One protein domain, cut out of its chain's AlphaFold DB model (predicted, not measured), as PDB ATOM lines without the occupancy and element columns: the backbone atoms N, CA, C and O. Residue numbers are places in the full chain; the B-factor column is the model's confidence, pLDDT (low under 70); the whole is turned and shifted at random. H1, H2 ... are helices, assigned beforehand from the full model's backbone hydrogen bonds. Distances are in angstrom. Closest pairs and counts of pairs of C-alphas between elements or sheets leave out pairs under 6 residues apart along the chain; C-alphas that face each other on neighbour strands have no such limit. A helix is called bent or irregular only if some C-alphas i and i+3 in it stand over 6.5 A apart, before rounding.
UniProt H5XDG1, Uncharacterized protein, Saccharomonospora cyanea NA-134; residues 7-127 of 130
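AT A GLANCE: This is residues 7 to 127 of the 130 residues of an uncharacterized protein of Saccharomonospora cyanea NA-134 (UniProt H5XDG1). Picture a long helical hairpin, H4 beside the nearly straight H3; H2 stands off from it, and residues 7 to 19, with tiny H1, stick out. The 121 printed residues hold four named helices, H1 to H4. This all-helix domain is loose, radius of gyration of the C-alphas 19.6 A, spanning 62 by 32 by 27 A.

HOW THE PARTS SIT: Start at H4, residues 85 to 124. By hydrogen bonds H3, residues 43 to 76, is one helix, but bent: C-alphas 62 and 65 are 6.5 A apart, between H3a, 43 to 62, and H3b, 65 to 76. H4 touches H3b with residues 92 to 106 alone, a hairpin, opposite ways at a shallow tilt of 8 degrees; closest C-alphas Ala 68 and Ala 99, 4.7 A. Residues 105 to 124 alone touch H3a; closest C-alphas Ala 61 and His 106, 4.9 A. H2, residues 13 to 31, is apart from H3a, H3b and H4. H1, residues 7 to 10, meets H2 only through their link. Every O i to N i+4 pair is within hydrogen-bond range in H2, H3a and H3b; in H4, 33 of 36.

IN THESE COORDINATES: From C-alpha 85 at (-55.784, 22.513, -22.844), H4 runs 58.5 A to C-alpha 124 at (-2.649, 31.366, -45.605).

THE WHOLE: The printed part has no cut. The link H2 to H3 is long. Residues 7 to 10, 33 to 38, 82 and 127 have pLDDT under 70.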
ATOM      1  N   GLY A   7     -36.988   8.351 -54.056       55.03
ATOM      2  CA  GLY A   7     -36.145   9.558 -54.010       55.03
ATOM      3  C   GLY A   7     -36.507  10.565 -52.909       55.03
ATOM      4  O   GLY A   7     -35.649  11.327 -52.471       55.03
ATOM      5  N   ASP A   8     -37.756  10.548 -52.435       56.91
ATOM      6  CA  ASP A   8     -38.269  11.501 -51.435       56.91
ATOM      7  C   ASP A   8     -37.833  11.118 -50.005       56.91
ATOM      8  O   ASP A   8     -37.462  11.953 -49.183       56.91
ATOM      9  N   VAL A   9     -37.742   9.810 -49.730       60.12
ATOM     10  CA  VAL A   9     -37.226   9.288 -48.453       60.12
ATOM     11  C   VAL A   9     -35.714   9.507 -48.343       60.12
ATOM     12  O   VAL A   9     -35.200   9.776 -47.253       60.12
ATOM     13  N   GLU A  10     -34.990   9.422 -49.463       64.50
ATOM     14  CA  GLU A  10     -33.533   9.560 -49.514       64.50
ATOM     15  C   GLU A  10     -33.037  10.992 -49.259       64.50
ATOM     16  O   GLU A  10     -31.948  11.163 -48.707       64.50
ATOM     17  N   ASN A  11     -33.870  11.992 -49.552       80.56
ATOM     18  CA  ASN A  11     -33.575  13.413 -49.356       80.56
ATOM     19  C   ASN A  11     -34.357  14.052 -48.199       80.56
ATOM     20  O   ASN A  11     -34.454  15.275 -48.119       80.56
ATOM     21  N   SER A  12     -34.909  13.249 -47.281       90.75
ATOM     22  CA  SER A  12     -35.585  13.811 -46.110       90.75
ATOM     23  C   SER A  12     -34.620  14.678 -45.276       90.75
ATOM     24  O   SER A  12     -33.448  14.309 -45.124       90.75
ATOM     25  N   PRO A  13     -35.081  15.796 -44.674       87.88
ATOM     26  CA  PRO A  13     -34.224  16.677 -43.872       87.88
ATOM     27  C   PRO A  13     -33.451  15.942 -42.766       87.88
ATOM     28  O   PRO A  13     -32.286  16.237 -42.518       87.88
ATOM     29  N   ALA A  14     -34.070  14.927 -42.153       89.56
ATOM     30  CA  ALA A  14     -33.436  14.094 -41.135       89.56
ATOM     31  C   ALA A  14     -32.262  13.265 -41.689       89.56
ATOM     32  O   ALA A  14     -31.223  13.165 -41.040       89.56
ATOM     33  N   ARG A  15     -32.386  12.698 -42.899       91.25
ATOM     34  CA  ARG A  15     -31.278  11.967 -43.540       91.25
ATOM     35  C   ARG A  15     -30.149  12.892 -43.978       91.25
ATOM     36  O   ARG A  15     -28.988  12.513 -43.860       91.25
ATOM     37  N   LEU A  16     -30.471  14.093 -44.456       92.00
ATOM     38  CA  LEU A  16     -29.460  15.101 -44.789       92.00
ATOM     39  C   LEU A  16     -28.664  15.519 -43.544       92.00
ATOM     40  O   LEU A  16     -27.437  15.575 -43.601       92.00
ATOM     41  N   ALA A  17     -29.342  15.726 -42.412       91.38
ATOM     42  CA  ALA A  17     -28.689  16.018 -41.138       91.38
ATOM     43  C   ALA A  17     -27.789  14.863 -40.663       91.38
ATOM     44  O   ALA A  17     -26.657  15.108 -40.256       91.38
ATOM     45  N   ALA A  18     -28.249  13.611 -40.775       92.75
ATOM     46  CA  ALA A  18     -27.441  12.437 -40.428       92.75
ATOM     47  C   ALA A  18     -26.163  12.337 -41.281       92.75
ATOM     48  O   ALA A  18     -25.079  12.146 -40.746       92.75
ATOM     49  N   ARG A  19     -26.261  12.570 -42.597       93.00
ATOM     50  CA  ARG A  19     -25.086  12.586 -43.490       93.00
ATOM     51  C   ARG A  19     -24.089  13.693 -43.133       93.00
ATOM     52  O   ARG A  19     -22.884  13.480 -43.229       93.00
ATOM     53  N   ALA A  20     -24.579  14.870 -42.742       92.12
ATOM     54  CA  ALA A  20     -23.718  15.958 -42.283       92.12
ATOM     55  C   ALA A  20     -22.978  15.578 -40.988       92.12
ATOM     56  O   ALA A  20     -21.790  15.861 -40.859       92.12
ATOM     57  N   GLU A  21     -23.657  14.897 -40.061       94.44
ATOM     58  CA  GLU A  21     -23.049  14.383 -38.831       94.44
ATOM     59  C   GLU A  21     -21.960  13.344 -39.121       94.44
ATOM     60  O   GLU A  21     -20.840  13.501 -38.636       94.44
ATOM     61  N   ASP A  22     -22.239  12.357 -39.979       94.75
ATOM     62  CA  ASP A  22     -21.260  11.342 -40.387       94.75
ATOM     63  C   ASP A  22     -19.996  11.975 -40.996       94.75
ATOM     64  O   ASP A  22     -18.873  11.589 -40.664       94.75
ATOM     65  N   ALA A  23     -20.164  12.986 -41.855       93.81
ATOM     66  CA  ALA A  23     -19.050  13.700 -42.478       93.81
ATOM     67  C   ALA A  23     -18.203  14.474 -41.453       93.81
ATOM     68  O   ALA A  23     -16.973  14.394 -41.481       93.81
ATOM     69  N   VAL A  24     -18.841  15.192 -40.521       93.31
ATOM     70  CA  VAL A  24     -18.138  15.929 -39.453       93.31
ATOM     71  C   VAL A  24     -17.426  14.968 -38.504       93.31
ATOM     72  O   VAL A  24     -16.292  15.229 -38.100       93.31
ATOM     73  N   ARG A  25     -18.047  13.828 -38.184       91.75
ATOM     74  CA  ARG A  25     -17.434  12.777 -37.369       91.75
ATOM     75  C   ARG A  25     -16.199  12.195 -38.051       91.75
ATOM     76  O   ARG A  25     -15.158  12.072 -37.411       91.75
ATOM     77  N   ALA A  26     -16.291  11.869 -39.339       90.81
ATOM     78  CA  ALA A  26     -15.158  11.364 -40.111       90.81
ATOM     79  C   ALA A  26     -14.009  12.384 -40.173       90.81
ATOM     80  O   ALA A  26     -12.852  12.014 -39.961       90.81
ATOM     81  N   LEU A  27     -14.330  13.665 -40.384       90.88
ATOM     82  CA  LEU A  27     -13.348  14.746 -40.340       90.88
ATOM     83  C   LEU A  27     -12.675  14.824 -38.966       90.88
ATOM     84  O   LEU A  27     -11.453  14.840 -38.905       90.88
ATOM     85  N   SER A  28     -13.449  14.806 -37.877       89.94
ATOM     86  CA  SER A  28     -12.914  14.818 -36.511       89.94
ATOM     87  C   SER A  28     -11.973  13.641 -36.251       89.94
ATOM     88  O   SER A  28     -10.884  13.840 -35.720       89.94
ATOM     89  N   LEU A  29     -12.341  12.426 -36.667       87.88
ATOM     90  CA  LEU A  29     -11.473  11.252 -36.530       87.88
ATOM     91  C   LEU A  29     -10.164  11.421 -37.307       87.88
ATOM     92  O   LEU A  29      -9.100  11.083 -36.789       87.88
ATOM     93  N   ARG A  30     -10.229  11.972 -38.525       85.25
ATOM     94  CA  ARG A  30      -9.038  12.226 -39.341       85.25
ATOM     95  C   ARG A  30      -8.146  13.299 -38.721       85.25
ATOM     96  O   ARG A  30      -6.930  13.136 -38.759       85.25
ATOM     97  N   THR A  31      -8.740  14.340 -38.133       85.25
ATOM     98  CA  THR A  31      -8.025  15.484 -37.549       85.25
ATOM     99  C   THR A  31      -7.515  15.265 -36.121       85.25
ATOM    100  O   THR A  31      -6.722  16.064 -35.635       85.25
ATOM    101  N   SER A  32      -7.926  14.182 -35.451       82.31
ATOM    102  CA  SER A  32      -7.575  13.885 -34.048       82.31
ATOM    103  C   SER A  32      -6.457  12.841 -33.884       82.31
ATOM    104  O   SER A  32      -6.283  12.299 -32.792       82.31
ATOM    105  N   GLY A  33      -5.733  12.502 -34.958       68.69
ATOM    106  CA  GLY A  33      -4.640  11.522 -34.919       68.69
ATOM    107  C   GLY A  33      -3.477  11.935 -33.993       68.69
ATOM    108  O   GLY A  33      -3.373  13.103 -33.621       68.69
ATOM    109  N   PRO A  34      -2.597  10.996 -33.589       61.28
ATOM    110  CA  PRO A  34      -1.400  11.334 -32.819       61.28
ATOM    111  C   PRO A  34      -0.529  12.336 -33.589       61.28
ATOM    112  O   PRO A  34      -0.435  12.259 -34.810       61.28
ATOM    113  N   VAL A  35       0.123  13.243 -32.854       58.34
ATOM    114  CA  VAL A  35       0.921  14.378 -33.366       58.34
ATOM    115  C   VAL A  35       2.022  13.959 -34.362       58.34
ATOM    116  O   VAL A  35       2.435  14.774 -35.176       58.34
ATOM    117  N   ASP A  36       2.444  12.689 -34.344       59.03
ATOM    118  CA  ASP A  36       3.455  12.118 -35.249       59.03
ATOM    119  C   ASP A  36       2.895  11.580 -36.586       59.03
ATOM    120  O   ASP A  36       3.658  11.113 -37.431       59.03
ATOM    121  N   GLY A  37       1.573  11.583 -36.787       56.41
ATOM    122  CA  GLY A  37       0.949  11.209 -38.057       56.41
ATOM    123  C   GLY A  37       0.622  12.438 -38.903       56.41
ATOM    124  O   GLY A  37       0.179  13.444 -38.359       56.41
ATOM    125  N   ASP A  38       0.760  12.347 -40.230       64.06
ATOM    126  CA  ASP A  38       0.257  13.363 -41.168       64.06
ATOM    127  C   ASP A  38      -1.278  13.443 -41.080       64.06
ATOM    128  O   ASP A  38      -2.041  12.756 -41.783       64.06
ATOM    129  N   ILE A  39      -1.743  14.258 -40.133       79.12
ATOM    130  CA  ILE A  39      -3.146  14.617 -39.940       79.12
ATOM    131  C   ILE A  39      -3.633  15.406 -41.160       79.12
ATOM    132  O   ILE A  39      -4.719  15.138 -41.672       79.12
ATOM    133  N   LEU A  40      -2.795  16.326 -41.639       80.62
ATOM    134  CA  LEU A  40      -2.967  17.117 -42.853       80.62
ATOM    135  C   LEU A  40      -1.681  17.006 -43.673       80.62
ATOM    136  O   LEU A  40      -0.589  17.059 -43.111       80.62
ATOM    137  N   ALA A  41      -1.806  16.875 -44.987       80.00
ATOM    138  CA  ALA A  41      -0.696  16.773 -45.926       80.00
ATOM    139  C   ALA A  41       0.004  18.120 -46.174       80.00
ATOM    140  O   ALA A  41       1.144  18.139 -46.631       80.00
ATOM    141  N   SER A  42      -0.663  19.257 -45.921       83.50
ATOM    142  CA  SER A  42      -0.074  20.593 -46.101       83.50
ATOM    143  C   SER A  42      -0.832  21.713 -45.363       83.50
ATOM    144  O   SER A  42      -2.013  21.554 -45.035       83.50
ATOM    145  N   PRO A  43      -0.213  22.897 -45.168       85.00
ATOM    146  CA  PRO A  43      -0.922  24.105 -44.729       85.00
ATOM    147  C   PRO A  43      -2.048  24.545 -45.682       85.00
ATOM    148  O   PRO A  43      -3.039  25.126 -45.240       85.00
ATOM    149  N   GLY A  44      -1.927  24.237 -46.979       88.19
ATOM    150  CA  GLY A  44      -2.985  24.474 -47.967       88.19
ATOM    151  C   GLY A  44      -4.233  23.635 -47.686       88.19
ATOM    152  O   GLY A  44      -5.340  24.168 -47.682       88.19
ATOM    153  N   GLU A  45      -4.060  22.360 -47.328       89.19
ATOM    154  CA  GLU A  45      -5.178  21.494 -46.925       89.19
ATOM    155  C   GLU A  45      -5.876  22.033 -45.665       89.19
ATOM    156  O   GLU A  45      -7.103  22.051 -45.597       89.19
ATOM    157  N   LEU A  46      -5.121  22.565 -44.691       90.19
ATOM    158  CA  LEU A  46      -5.711  23.229 -43.522       90.19
ATOM    159  C   LEU A  46      -6.587  24.424 -43.927       90.19
ATOM    160  O   LEU A  46      -7.697  24.577 -43.412       90.19
ATOM    161  N   HIS A  47      -6.107  25.263 -44.849       91.62
ATOM    162  CA  HIS A  47      -6.863  26.410 -45.353       91.62
ATOM    163  C   HIS A  47      -8.182  25.977 -46.017       91.62
ATOM    164  O   HIS A  47      -9.234  26.571 -45.760       91.62
ATOM    165  N   GLU A  48      -8.146  24.921 -46.830       92.19
ATOM    166  CA  GLU A  48      -9.329  24.361 -47.491       92.19
ATOM    167  C   GLU A  48     -10.330  23.756 -46.494       92.19
ATOM    168  O   GLU A  48     -11.542  23.991 -46.601       92.19
ATOM    169  N   VAL A  49      -9.836  23.024 -45.488       93.88
ATOM    170  CA  VAL A  49     -10.662  22.458 -44.410       93.88
ATOM    171  C   VAL A  49     -11.345  23.573 -43.619       93.88
ATOM    172  O   VAL A  49     -12.561  23.523 -43.424       93.88
ATOM    173  N   LEU A  50     -10.607  24.610 -43.211       94.56
ATOM    174  CA  LEU A  50     -11.170  25.756 -42.489       94.56
ATOM    175  C   LEU A  50     -12.210  26.500 -43.339       94.56
ATOM    176  O   LEU A  50     -13.295  26.810 -42.844       94.56
ATOM    177  N   GLY A  51     -11.947  26.711 -44.631       95.25
ATOM    178  CA  GLY A  51     -12.921  27.310 -45.548       95.25
ATOM    179  C   GLY A  51     -14.211  26.496 -45.672       95.25
ATOM    180  O   GLY A  51     -15.313  27.051 -45.614       95.25
ATOM    181  N   SER A  52     -14.094  25.171 -45.766       95.81
ATOM    182  CA  SER A  52     -15.246  24.265 -45.835       95.81
ATOM    183  C   SER A  52     -16.049  24.249 -44.529       95.81
ATOM    184  O   SER A  52     -17.282  24.305 -44.553       95.81
ATOM    185  N   LEU A  53     -15.366  24.247 -43.381       95.62
ATOM    186  CA  LEU A  53     -15.998  24.330 -42.062       95.62
ATOM    187  C   LEU A  53     -16.731  25.657 -41.859       95.62
ATOM    188  O   LEU A  53     -17.846  25.661 -41.336       95.62
ATOM    189  N   LYS A  54     -16.164  26.774 -42.326       96.31
ATOM    190  CA  LYS A  54     -16.847  28.072 -42.307       96.31
ATOM    191  C   LYS A  54     -18.167  28.006 -43.078       96.31
ATOM    192  O   LYS A  54     -19.205  28.388 -42.545       96.31
ATOM    193  N   LEU A  55     -18.151  27.472 -44.303       96.19
ATOM    194  CA  LEU A  55     -19.367  27.324 -45.112       96.19
ATOM    195  C   LEU A  55     -20.404  26.424 -44.433       96.19
ATOM    196  O   LEU A  55     -21.599  26.723 -44.481       96.19
ATOM    197  N   LEU A  56     -19.971  25.339 -43.787       95.06
ATOM    198  CA  LEU A  56     -20.858  24.474 -43.009       95.06
ATOM    199  C   LEU A  56     -21.533  25.251 -41.868       95.06
ATOM    200  O   LEU A  56     -22.754  25.189 -41.724       95.06
ATOM    201  N   VAL A  57     -20.760  26.020 -41.098       96.25
ATOM    202  CA  VAL A  57     -21.274  26.842 -39.993       96.25
ATOM    203  C   VAL A  57     -22.205  27.950 -40.501       96.25
ATOM    204  O   VAL A  57     -23.254  28.177 -39.899       96.25
ATOM    205  N   ASP A  58     -21.894  28.587 -41.632       96.31
ATOM    206  CA  ASP A  58     -22.753  29.597 -42.268       96.31
ATOM    207  C   ASP A  58     -24.083  29.002 -42.757       96.31
ATOM    208  O   ASP A  58     -25.139  29.629 -42.634       96.31
ATOM    209  N   ASN A  59     -24.053  27.789 -43.319       95.00
ATOM    210  CA  ASN A  59     -25.265  27.058 -43.695       95.00
ATOM    211  C   ASN A  59     -26.090  26.701 -42.452       95.00
ATOM    212  O   ASN A  59     -27.297  26.943 -42.432       95.00
ATOM    213  N   LEU A  60     -25.448  26.206 -41.392       92.88
ATOM    214  CA  LEU A  60     -26.119  25.905 -40.129       92.88
ATOM    215  C   LEU A  60     -26.766  27.163 -39.531       92.88
ATOM    216  O   LEU A  60     -27.934  27.135 -39.146       92.88
ATOM    217  N   ALA A  61     -26.048  28.289 -39.515       94.75
ATOM    218  CA  ALA A  61     -26.560  29.568 -39.033       94.75
ATOM    219  C   ALA A  61     -27.806  30.036 -39.802       94.75
ATOM    220  O   ALA A  61     -28.664  30.681 -39.200       94.75
ATOM    221  N   ARG A  62     -27.933  29.696 -41.091       93.31
ATOM    222  CA  ARG A  62     -29.123  29.985 -41.907       93.31
ATOM    223  C   ARG A  62     -30.295  29.045 -41.625       93.31
ATOM    224  O   ARG A  62     -31.431  29.497 -41.645       93.31
ATOM    225  N   CYS A  63     -30.048  27.769 -41.336       93.50
ATOM    226  CA  CYS A  63     -31.125  26.800 -41.100       93.50
ATOM    227  C   CYS A  63     -31.774  26.926 -39.711       93.50
ATOM    228  O   CYS A  63     -32.968  26.669 -39.570       93.50
ATOM    229  N   LEU A  64     -31.017  27.316 -38.680       94.00
ATOM    230  CA  LEU A  64     -31.521  27.344 -37.298       94.00
ATOM    231  C   LEU A  64     -32.717  28.303 -37.086       94.00
ATOM    232  O   LEU A  64     -33.694  27.874 -36.465       94.00
ATOM    233  N   PRO A  65     -32.712  29.554 -37.598       93.44
ATOM    234  CA  PRO A  65     -33.864  30.452 -37.477       93.44
ATOM    235  C   PRO A  65     -35.107  29.946 -38.217       93.44
ATOM    236  O   PRO A  65     -36.222  30.120 -37.727       93.44
ATOM    237  N   GLU A  66     -34.929  29.278 -39.360       94.00
ATOM    238  CA  GLU A  66     -36.032  28.687 -40.130       94.00
ATOM    239  C   GLU A  66     -36.723  27.570 -39.337       94.00
ATOM    240  O   GLU A  66     -37.950  27.499 -39.286       94.00
ATOM    241  N   MET A  67     -35.947  26.732 -38.641       93.69
ATOM    242  CA  MET A  67     -36.494  25.686 -37.769       93.69
ATOM    243  C   MET A  67     -37.254  26.271 -36.571       93.69
ATOM    244  O   MET A  67     -38.320  25.764 -36.223       93.69
ATOM    245  N   ALA A  68     -36.742  27.346 -35.961       93.25
ATOM    246  CA  ALA A  68     -37.424  28.036 -34.864       93.25
ATOM    247  C   ALA A  68     -38.750  28.653 -35.338       93.25
ATOM    248  O   ALA A  68     -39.800  28.393 -34.754       93.25
ATOM    249  N   THR A  69     -38.713  29.368 -36.465       93.19
ATOM    250  CA  THR A  69     -39.893  29.973 -37.097       93.19
ATOM    251  C   THR A  69     -40.942  28.917 -37.443       93.19
ATOM    252  O   THR A  69     -42.132  29.103 -37.193       93.19
ATOM    253  N   TRP A  70     -40.519  27.773 -37.987       93.81
ATOM    254  CA  TRP A  70     -41.429  26.676 -38.304       93.81
ATOM    255  C   TRP A  70     -42.110  26.101 -37.052       93.81
ATOM    256  O   TRP A  70     -43.311  25.827 -37.088       93.81
ATOM    257  N   LEU A  71     -41.382  25.949 -35.938       92.25
ATOM    258  CA  LEU A  71     -41.948  25.484 -34.665       92.25
ATOM    259  C   LEU A  71     -42.974  26.472 -34.093       92.25
ATOM    260  O   LEU A  71     -44.053  26.057 -33.665       92.25
ATOM    261  N   GLU A  72     -42.677  27.769 -34.142       91.00
ATOM    262  CA  GLU A  72     -43.596  28.831 -33.714       91.00
ATOM    263  C   GLU A  72     -44.871  28.850 -34.569       91.00
ATOM    264  O   GLU A  72     -45.983  28.878 -34.039       91.00
ATOM    265  N   GLN A  73     -44.736  28.723 -35.893       92.69
ATOM    266  CA  GLN A  73     -45.880  28.593 -36.802       92.69
ATOM    267  C   GLN A  73     -46.703  27.333 -36.513       92.69
ATOM    268  O   GLN A  73     -47.932  27.363 -36.545       92.69
ATOM    269  N   CYS A  74     -46.042  26.211 -36.228       91.00
ATOM    270  CA  CYS A  74     -46.705  24.974 -35.835       91.00
ATOM    271  C   CYS A  74     -47.561  25.158 -34.575       91.00
ATOM    272  O   CYS A  74     -48.694  24.668 -34.550       91.00
ATOM    273  N   LEU A  75     -47.058  25.896 -33.581       89.06
ATOM    274  CA  LEU A  75     -47.807  26.258 -32.378       89.06
ATOM    275  C   LEU A  75     -49.002  27.164 -32.706       89.06
ATOM    276  O   LEU A  75     -50.130  26.837 -32.338       89.06
ATOM    277  N   TRP A  76     -48.794  28.250 -33.458       88.38
ATOM    278  CA  TRP A  76     -49.863  29.194 -33.820       88.38
ATOM    279  C   TRP A  76     -50.979  28.569 -34.658       88.38
ATOM    280  O   TRP A  76     -52.145  28.923 -34.497       88.38
ATOM    281  N   CYS A  77     -50.646  27.623 -35.536       89.69
ATOM    282  CA  CYS A  77     -51.630  26.903 -36.343       89.69
ATOM    283  C   CYS A  77     -52.304  25.739 -35.595       89.69
ATOM    284  O   CYS A  77     -53.095  25.022 -36.207       89.69
ATOM    285  N   GLY A  78     -51.974  25.498 -34.321       86.88
ATOM    286  CA  GLY A  78     -52.512  24.372 -33.554       86.88
ATOM    287  C   GLY A  78     -52.128  23.001 -34.126       86.88
ATOM    288  O   GLY A  78     -52.860  22.031 -33.947       86.88
ATOM    289  N   ARG A  79     -50.995  22.907 -34.844       86.19
ATOM    290  CA  ARG A  79     -50.457  21.630 -35.364       86.19
ATOM    291  C   ARG A  79     -49.755  20.805 -34.282       86.19
ATOM    292  O   ARG A  79     -49.428  19.645 -34.513       86.19
ATOM    293  N   VAL A  80     -49.512  21.415 -33.126       82.31
ATOM    294  CA  VAL A  80     -48.859  20.848 -31.941       82.31
ATOM    295  C   VAL A  80     -49.667  21.242 -30.711       82.31
ATOM    296  O   VAL A  80     -50.285  22.304 -30.683       82.31
ATOM    297  N   GLY A  81     -49.654  20.372 -29.703       70.44
ATOM    298  CA  GLY A  81     -50.572  20.438 -28.567       70.44
ATOM    299  C   GLY A  81     -51.797  19.561 -28.826       70.44
ATOM    300  O   GLY A  81     -52.448  19.651 -29.864       70.44
ATOM    301  N   GLY A  82     -52.073  18.633 -27.909       69.44
ATOM    302  CA  GLY A  82     -53.247  17.764 -28.001       69.44
ATOM    303  C   GLY A  82     -54.554  18.542 -27.812       69.44
ATOM    304  O   GLY A  82     -54.558  19.726 -27.496       69.44
ATOM    305  N   ARG A  83     -55.697  17.852 -27.929       70.62
ATOM    306  CA  ARG A  83     -57.019  18.445 -27.630       70.62
ATOM    307  C   ARG A  83     -57.194  18.847 -26.155       70.62
ATOM    308  O   ARG A  83     -58.192  19.477 -25.828       70.62
ATOM    309  N   ASP A  84     -56.265  18.447 -25.285       80.50
ATOM    310  CA  ASP A  84     -56.244  18.806 -23.870       80.50
ATOM    311  C   ASP A  84     -55.585  20.189 -23.669       80.50
ATOM    312  O   ASP A  84     -54.390  20.342 -23.940       80.50
ATOM    313  N   PRO A  85     -56.322  21.188 -23.147       73.75
ATOM    314  CA  PRO A  85     -55.784  22.513 -22.844       73.75
ATOM    315  C   PRO A  85     -54.612  22.510 -21.853       73.75
ATOM    316  O   PRO A  85     -53.792  23.425 -21.891       73.75
ATOM    317  N   ARG A  86     -54.513  21.508 -20.967       74.94
ATOM    318  CA  ARG A  86     -53.387  21.398 -20.021       74.94
ATOM    319  C   ARG A  86     -52.103  20.967 -20.725       74.94
ATOM    320  O   ARG A  86     -51.058  21.560 -20.488       74.94
ATOM    321  N   ALA A  87     -52.208  20.026 -21.663       79.19
ATOM    322  CA  ALA A  87     -51.085  19.585 -22.488       79.19
ATOM    323  C   ALA A  87     -50.588  20.681 -23.446       79.19
ATOM    324  O   ALA A  87     -49.420  20.693 -23.825       79.19
ATOM    325  N   TYR A  88     -51.454  21.621 -23.843       83.88
ATOM    326  CA  TYR A  88     -51.050  22.750 -24.683       83.88
ATOM    327  C   TYR A  88     -50.029  23.663 -23.987       83.88
ATOM    328  O   TYR A  88     -49.063  24.072 -24.624       83.88
ATOM    329  N   GLY A  89     -50.215  23.957 -22.693       85.31
ATOM    330  CA  GLY A  89     -49.300  24.816 -21.933       85.31
ATOM    331  C   GLY A  89     -47.874  24.260 -21.882       85.31
ATOM    332  O   GLY A  89     -46.930  24.968 -22.220       85.31
ATOM    333  N   GLU A  90     -47.736  22.972 -21.559       88.06
ATOM    334  CA  GLU A  90     -46.441  22.276 -21.494       88.06
ATOM    335  C   GLU A  90     -45.748  22.201 -22.867       88.06
ATOM    336  O   GLU A  90     -44.537  22.408 -22.988       88.06
ATOM    337  N   VAL A  91     -46.517  21.944 -23.934       89.69
ATOM    338  CA  VAL A  91     -45.989  21.917 -25.307       89.69
ATOM    339  C   VAL A  91     -45.553  23.312 -25.758       89.69
ATOM    340  O   VAL A  91     -44.507  23.445 -26.393       89.69
ATOM    341  N   ALA A  92     -46.319  24.352 -25.426       88.94
ATOM    342  CA  ALA A  92     -45.970  25.732 -25.751       88.94
ATOM    343  C   ALA A  92     -44.676  26.171 -25.044       88.94
ATOM    344  O   ALA A  92     -43.811  26.772 -25.682       88.94
ATOM    345  N   GLU A  93     -44.519  25.827 -23.762       91.56
ATOM    346  CA  GLU A  93     -43.292  26.080 -22.997       91.56
ATOM    347  C   GLU A  93     -42.089  25.361 -23.624       91.56
ATOM    348  O   GLU A  93     -41.085  26.000 -23.940       91.56
ATOM    349  N   SER A  94     -42.233  24.072 -23.942       93.25
ATOM    350  CA  SER A  94     -41.183  23.288 -24.609       93.25
ATOM    351  C   SER A  94     -40.781  23.885 -25.966       93.25
ATOM    352  O   SER A  94     -39.598  23.963 -26.298       93.25
ATOM    353  N   ILE A  95     -41.749  24.339 -26.770       92.56
ATOM    354  CA  ILE A  95     -41.473  24.979 -28.066       92.56
ATOM    355  C   ILE A  95     -40.703  26.286 -27.875       92.56
ATOM    356  O   ILE A  95     -39.752  26.543 -28.617       92.56
ATOM    357  N   PHE A  96     -41.063  27.090 -26.874       91.81
ATOM    358  CA  PHE A  96     -40.343  28.320 -26.556       91.81
ATOM    359  C   PHE A  96     -38.899  28.041 -26.118       91.81
ATOM    360  O   PHE A  96     -37.971  28.727 -26.558       91.81
ATOM    361  N   GLU A  97     -38.678  27.004 -25.308       95.81
ATOM    362  CA  GLU A  97     -37.332  26.568 -24.926       95.81
ATOM    363  C   GLU A  97     -36.494  26.152 -26.142       95.81
ATOM    364  O   GLU A  97     -35.341  26.581 -26.270       95.81
ATOM    365  N   VAL A  98     -37.078  25.382 -27.068       96.06
ATOM    366  CA  VAL A  98     -36.412  24.975 -28.315       96.06
ATOM    367  C   VAL A  98     -36.098  26.190 -29.190       96.06
ATOM    368  O   VAL A  98     -34.953  26.345 -29.617       96.06
ATOM    369  N   ALA A  99     -37.052  27.094 -29.420       94.31
ATOM    370  CA  ALA A  99     -36.834  28.315 -30.205       94.31
ATOM    371  C   ALA A  99     -35.739  29.208 -29.590       94.31
ATOM    372  O   ALA A  99     -34.860  29.728 -30.291       94.31
ATOM    373  N   SER A 100     -35.723  29.320 -28.260       94.94
ATOM    374  CA  SER A 100     -34.682  30.021 -27.506       94.94
ATOM    375  C   SER A 100     -33.310  29.354 -27.667       94.94
ATOM    376  O   SER A 100     -32.304  30.040 -27.886       94.94
ATOM    377  N   ALA A 101     -33.245  28.022 -27.614       97.44
ATOM    378  CA  ALA A 101     -32.017  27.265 -27.846       97.44
ATOM    379  C   ALA A 101     -31.492  27.433 -29.280       97.44
ATOM    380  O   ALA A 101     -30.305  27.713 -29.459       97.44
ATOM    381  N   LEU A 102     -32.365  27.360 -30.287       96.56
ATOM    382  CA  LEU A 102     -32.020  27.588 -31.694       96.56
ATOM    383  C   LEU A 102     -31.504  29.014 -31.926       96.56
ATOM    384  O   LEU A 102     -30.502  29.210 -32.614       96.56
ATOM    385  N   SER A 103     -32.116  30.007 -31.278       94.88
ATOM    386  CA  SER A 103     -31.660  31.401 -31.324       94.88
ATOM    387  C   SER A 103     -30.270  31.586 -30.708       94.88
ATOM    388  O   SER A 103     -29.447  32.343 -31.230       94.88
ATOM    389  N   ARG A 104     -29.978  30.895 -29.596       96.25
ATOM    390  CA  ARG A 104     -28.625  30.873 -29.011       96.25
ATOM    391  C   ARG A 104     -27.630  30.210 -29.958       96.25
ATOM    392  O   ARG A 104     -26.576  30.792 -30.209       96.25
ATOM    393  N   ALA A 105     -27.983  29.053 -30.514       96.94
ATOM    394  CA  ALA A 105     -27.146  28.329 -31.463       96.94
ATOM    395  C   ALA A 105     -26.830  29.179 -32.705       96.94
ATOM    396  O   ALA A 105     -25.673  29.267 -33.090       96.94
ATOM    397  N   HIS A 106     -27.808  29.901 -33.265       96.62
ATOM    398  CA  HIS A 106     -27.589  30.823 -34.386       96.62
ATOM    399  C   HIS A 106     -26.523  31.887 -34.067       96.62
ATOM    400  O   HIS A 106     -25.590  32.090 -34.849       96.62
ATOM    401  N   ARG A 107     -26.609  32.531 -32.893       96.06
ATOM    402  CA  ARG A 107     -25.611  33.526 -32.462       96.06
ATOM    403  C   ARG A 107     -24.223  32.912 -32.273       96.06
ATOM    404  O   ARG A 107     -23.234  33.532 -32.662       96.06
ATOM    405  N   MET A 108     -24.152  31.714 -31.694       97.50
ATOM    406  CA  MET A 108     -22.893  30.984 -31.514       97.50
ATOM    407  C   MET A 108     -22.272  30.596 -32.859       97.50
ATOM    408  O   MET A 108     -21.083  30.827 -33.052       97.50
ATOM    409  N   SER A 109     -23.064  30.105 -33.814       96.44
ATOM    410  CA  SER A 109     -22.598  29.790 -35.170       96.44
ATOM    411  C   SER A 109     -22.065  31.028 -35.890       96.44
ATOM    412  O   SER A 109     -21.013  30.970 -36.518       96.44
ATOM    413  N   ALA A 110     -22.724  32.181 -35.752       93.56
ATOM    414  CA  ALA A 110     -22.231  33.426 -36.340       93.56
ATOM    415  C   ALA A 110     -20.876  33.864 -35.751       93.56
ATOM    416  O   ALA A 110     -20.045  34.415 -36.472       93.56
ATOM    417  N   ALA A 111     -20.650  33.646 -34.451       96.50
ATOM    418  CA  ALA A 111     -19.347  33.883 -33.827       96.50
ATOM    419  C   ALA A 111     -18.292  32.890 -34.328       96.50
ATOM    420  O   ALA A 111     -17.252  33.316 -34.821       96.50
ATOM    421  N   LEU A 112     -18.618  31.598 -34.321       97.00
ATOM    422  CA  LEU A 112     -17.733  30.538 -34.790       97.00
ATOM    423  C   LEU A 112     -17.313  30.729 -36.255       97.00
ATOM    424  O   LEU A 112     -16.153  30.516 -36.585       97.00
ATOM    425  N   SER A 113     -18.217  31.173 -37.133       97.19
ATOM    426  CA  SER A 113     -17.885  31.472 -38.533       97.19
ATOM    427  C   SER A 113     -16.797  32.547 -38.654       97.19
ATOM    428  O   SER A 113     -15.863  32.400 -39.444       97.19
ATOM    429  N   ARG A 114     -16.860  33.599 -37.821       97.25
ATOM    430  CA  ARG A 114     -15.818  34.640 -37.783       97.25
ATOM    431  C   ARG A 114     -14.493  34.093 -37.268       97.25
ATOM    432  O   ARG A 114     -13.456  34.410 -37.844       97.25
ATOM    433  N   ASP A 115     -14.533  33.262 -36.232       97.69
ATOM    434  CA  ASP A 115     -13.328  32.662 -35.654       97.69
ATOM    435  C   ASP A 115     -12.648  31.716 -36.659       97.69
ATOM    436  O   ASP A 115     -11.435  31.788 -36.857       97.69
ATOM    437  N   ILE A 116     -13.425  30.894 -37.376       96.62
ATOM    438  CA  ILE A 116     -12.910  30.026 -38.445       96.62
ATOM    439  C   ILE A 116     -12.362  30.860 -39.607       96.62
ATOM    440  O   ILE A 116     -11.305  30.533 -40.136       96.62
ATOM    441  N   GLN A 117     -13.033  31.949 -39.996       96.25
ATOM    442  CA  GLN A 117     -12.525  32.846 -41.036       96.25
ATOM    443  C   GLN A 117     -11.180  33.471 -40.640       96.25
ATOM    444  O   GLN A 117     -10.281  33.560 -41.476       96.25
ATOM    445  N   ALA A 118     -11.029  33.894 -39.383       95.38
ATOM    446  CA  ALA A 118      -9.766  34.421 -38.877       95.38
ATOM    447  C   ALA A 118      -8.668  33.345 -38.887       95.38
ATOM    448  O   ALA A 118      -7.558  33.614 -39.344       95.38
ATOM    449  N   ALA A 119      -8.987  32.117 -38.465       94.00
ATOM    450  CA  ALA A 119      -8.065  30.986 -38.536       94.00
ATOM    451  C   ALA A 119      -7.667  30.643 -39.982       94.00
ATOM    452  O   ALA A 119      -6.494  30.406 -40.252       94.00
ATOM    453  N   GLN A 120      -8.619  30.665 -40.919       93.88
ATOM    454  CA  GLN A 120      -8.376  30.414 -42.341       93.88
ATOM    455  C   GLN A 120      -7.455  31.480 -42.957       93.88
ATOM    456  O   GLN A 120      -6.584  31.159 -43.762       93.88
ATOM    457  N   ALA A 121      -7.642  32.750 -42.588       92.00
ATOM    458  CA  ALA A 121      -6.762  33.832 -43.023       92.00
ATOM    459  C   ALA A 121      -5.355  33.687 -42.421       92.00
ATOM    460  O   ALA A 121      -4.366  33.814 -43.127       92.00
ATOM    461  N   ALA A 122      -5.246  33.341 -41.138       91.19
ATOM    462  CA  ALA A 122      -3.944  33.079 -40.527       91.19
ATOM    463  C   ALA A 122      -3.245  31.852 -41.144       91.19
ATOM    464  O   ALA A 122      -2.021  31.815 -41.234       91.19
ATOM    465  N   SER A 123      -4.001  30.848 -41.606       89.00
ATOM    466  CA  SER A 123      -3.417  29.662 -42.234       89.00
ATOM    467  C   SER A 123      -2.838  29.941 -43.621       89.00
ATOM    468  O   SER A 123      -1.945  29.209 -44.039       89.00
ATOM    469  N   SER A 124      -3.290  30.983 -44.338       84.00
ATOM    470  CA  SER A 124      -2.649  31.366 -45.605       84.00
ATOM    471  C   SER A 124      -1.250  31.936 -45.400       84.00
ATOM    472  O   SER A 124      -0.397  31.739 -46.257       84.00
ATOM    473  N   ASP A 125      -0.974  32.545 -44.245       83.56
ATOM    474  CA  ASP A 125       0.366  33.047 -43.913       83.56
ATOM    475  C   ASP A 125       1.361  31.904 -43.636       83.56
ATOM    476  O   ASP A 125       2.574  32.101 -43.672       83.56
ATOM    477  N   LEU A 126       0.855  30.689 -43.385       78.12
ATOM    478  CA  LEU A 126       1.658  29.471 -43.249       78.12
ATOM    479  C   LEU A 126       2.042  28.868 -44.609       78.12
ATOM    480  O   LEU A 126       2.932  28.020 -44.671       78.12
ATOM    481  N   VAL A 127       1.387  29.297 -45.693       65.69
ATOM    482  CA  VAL A 127       1.756  28.960 -47.071       65.69
ATOM    483  C   VAL A 127       2.892  29.901 -47.475       65.69
ATOM    484  O   VAL A 127       2.695  30.879 -48.190       65.69
TER     485      VAL A 127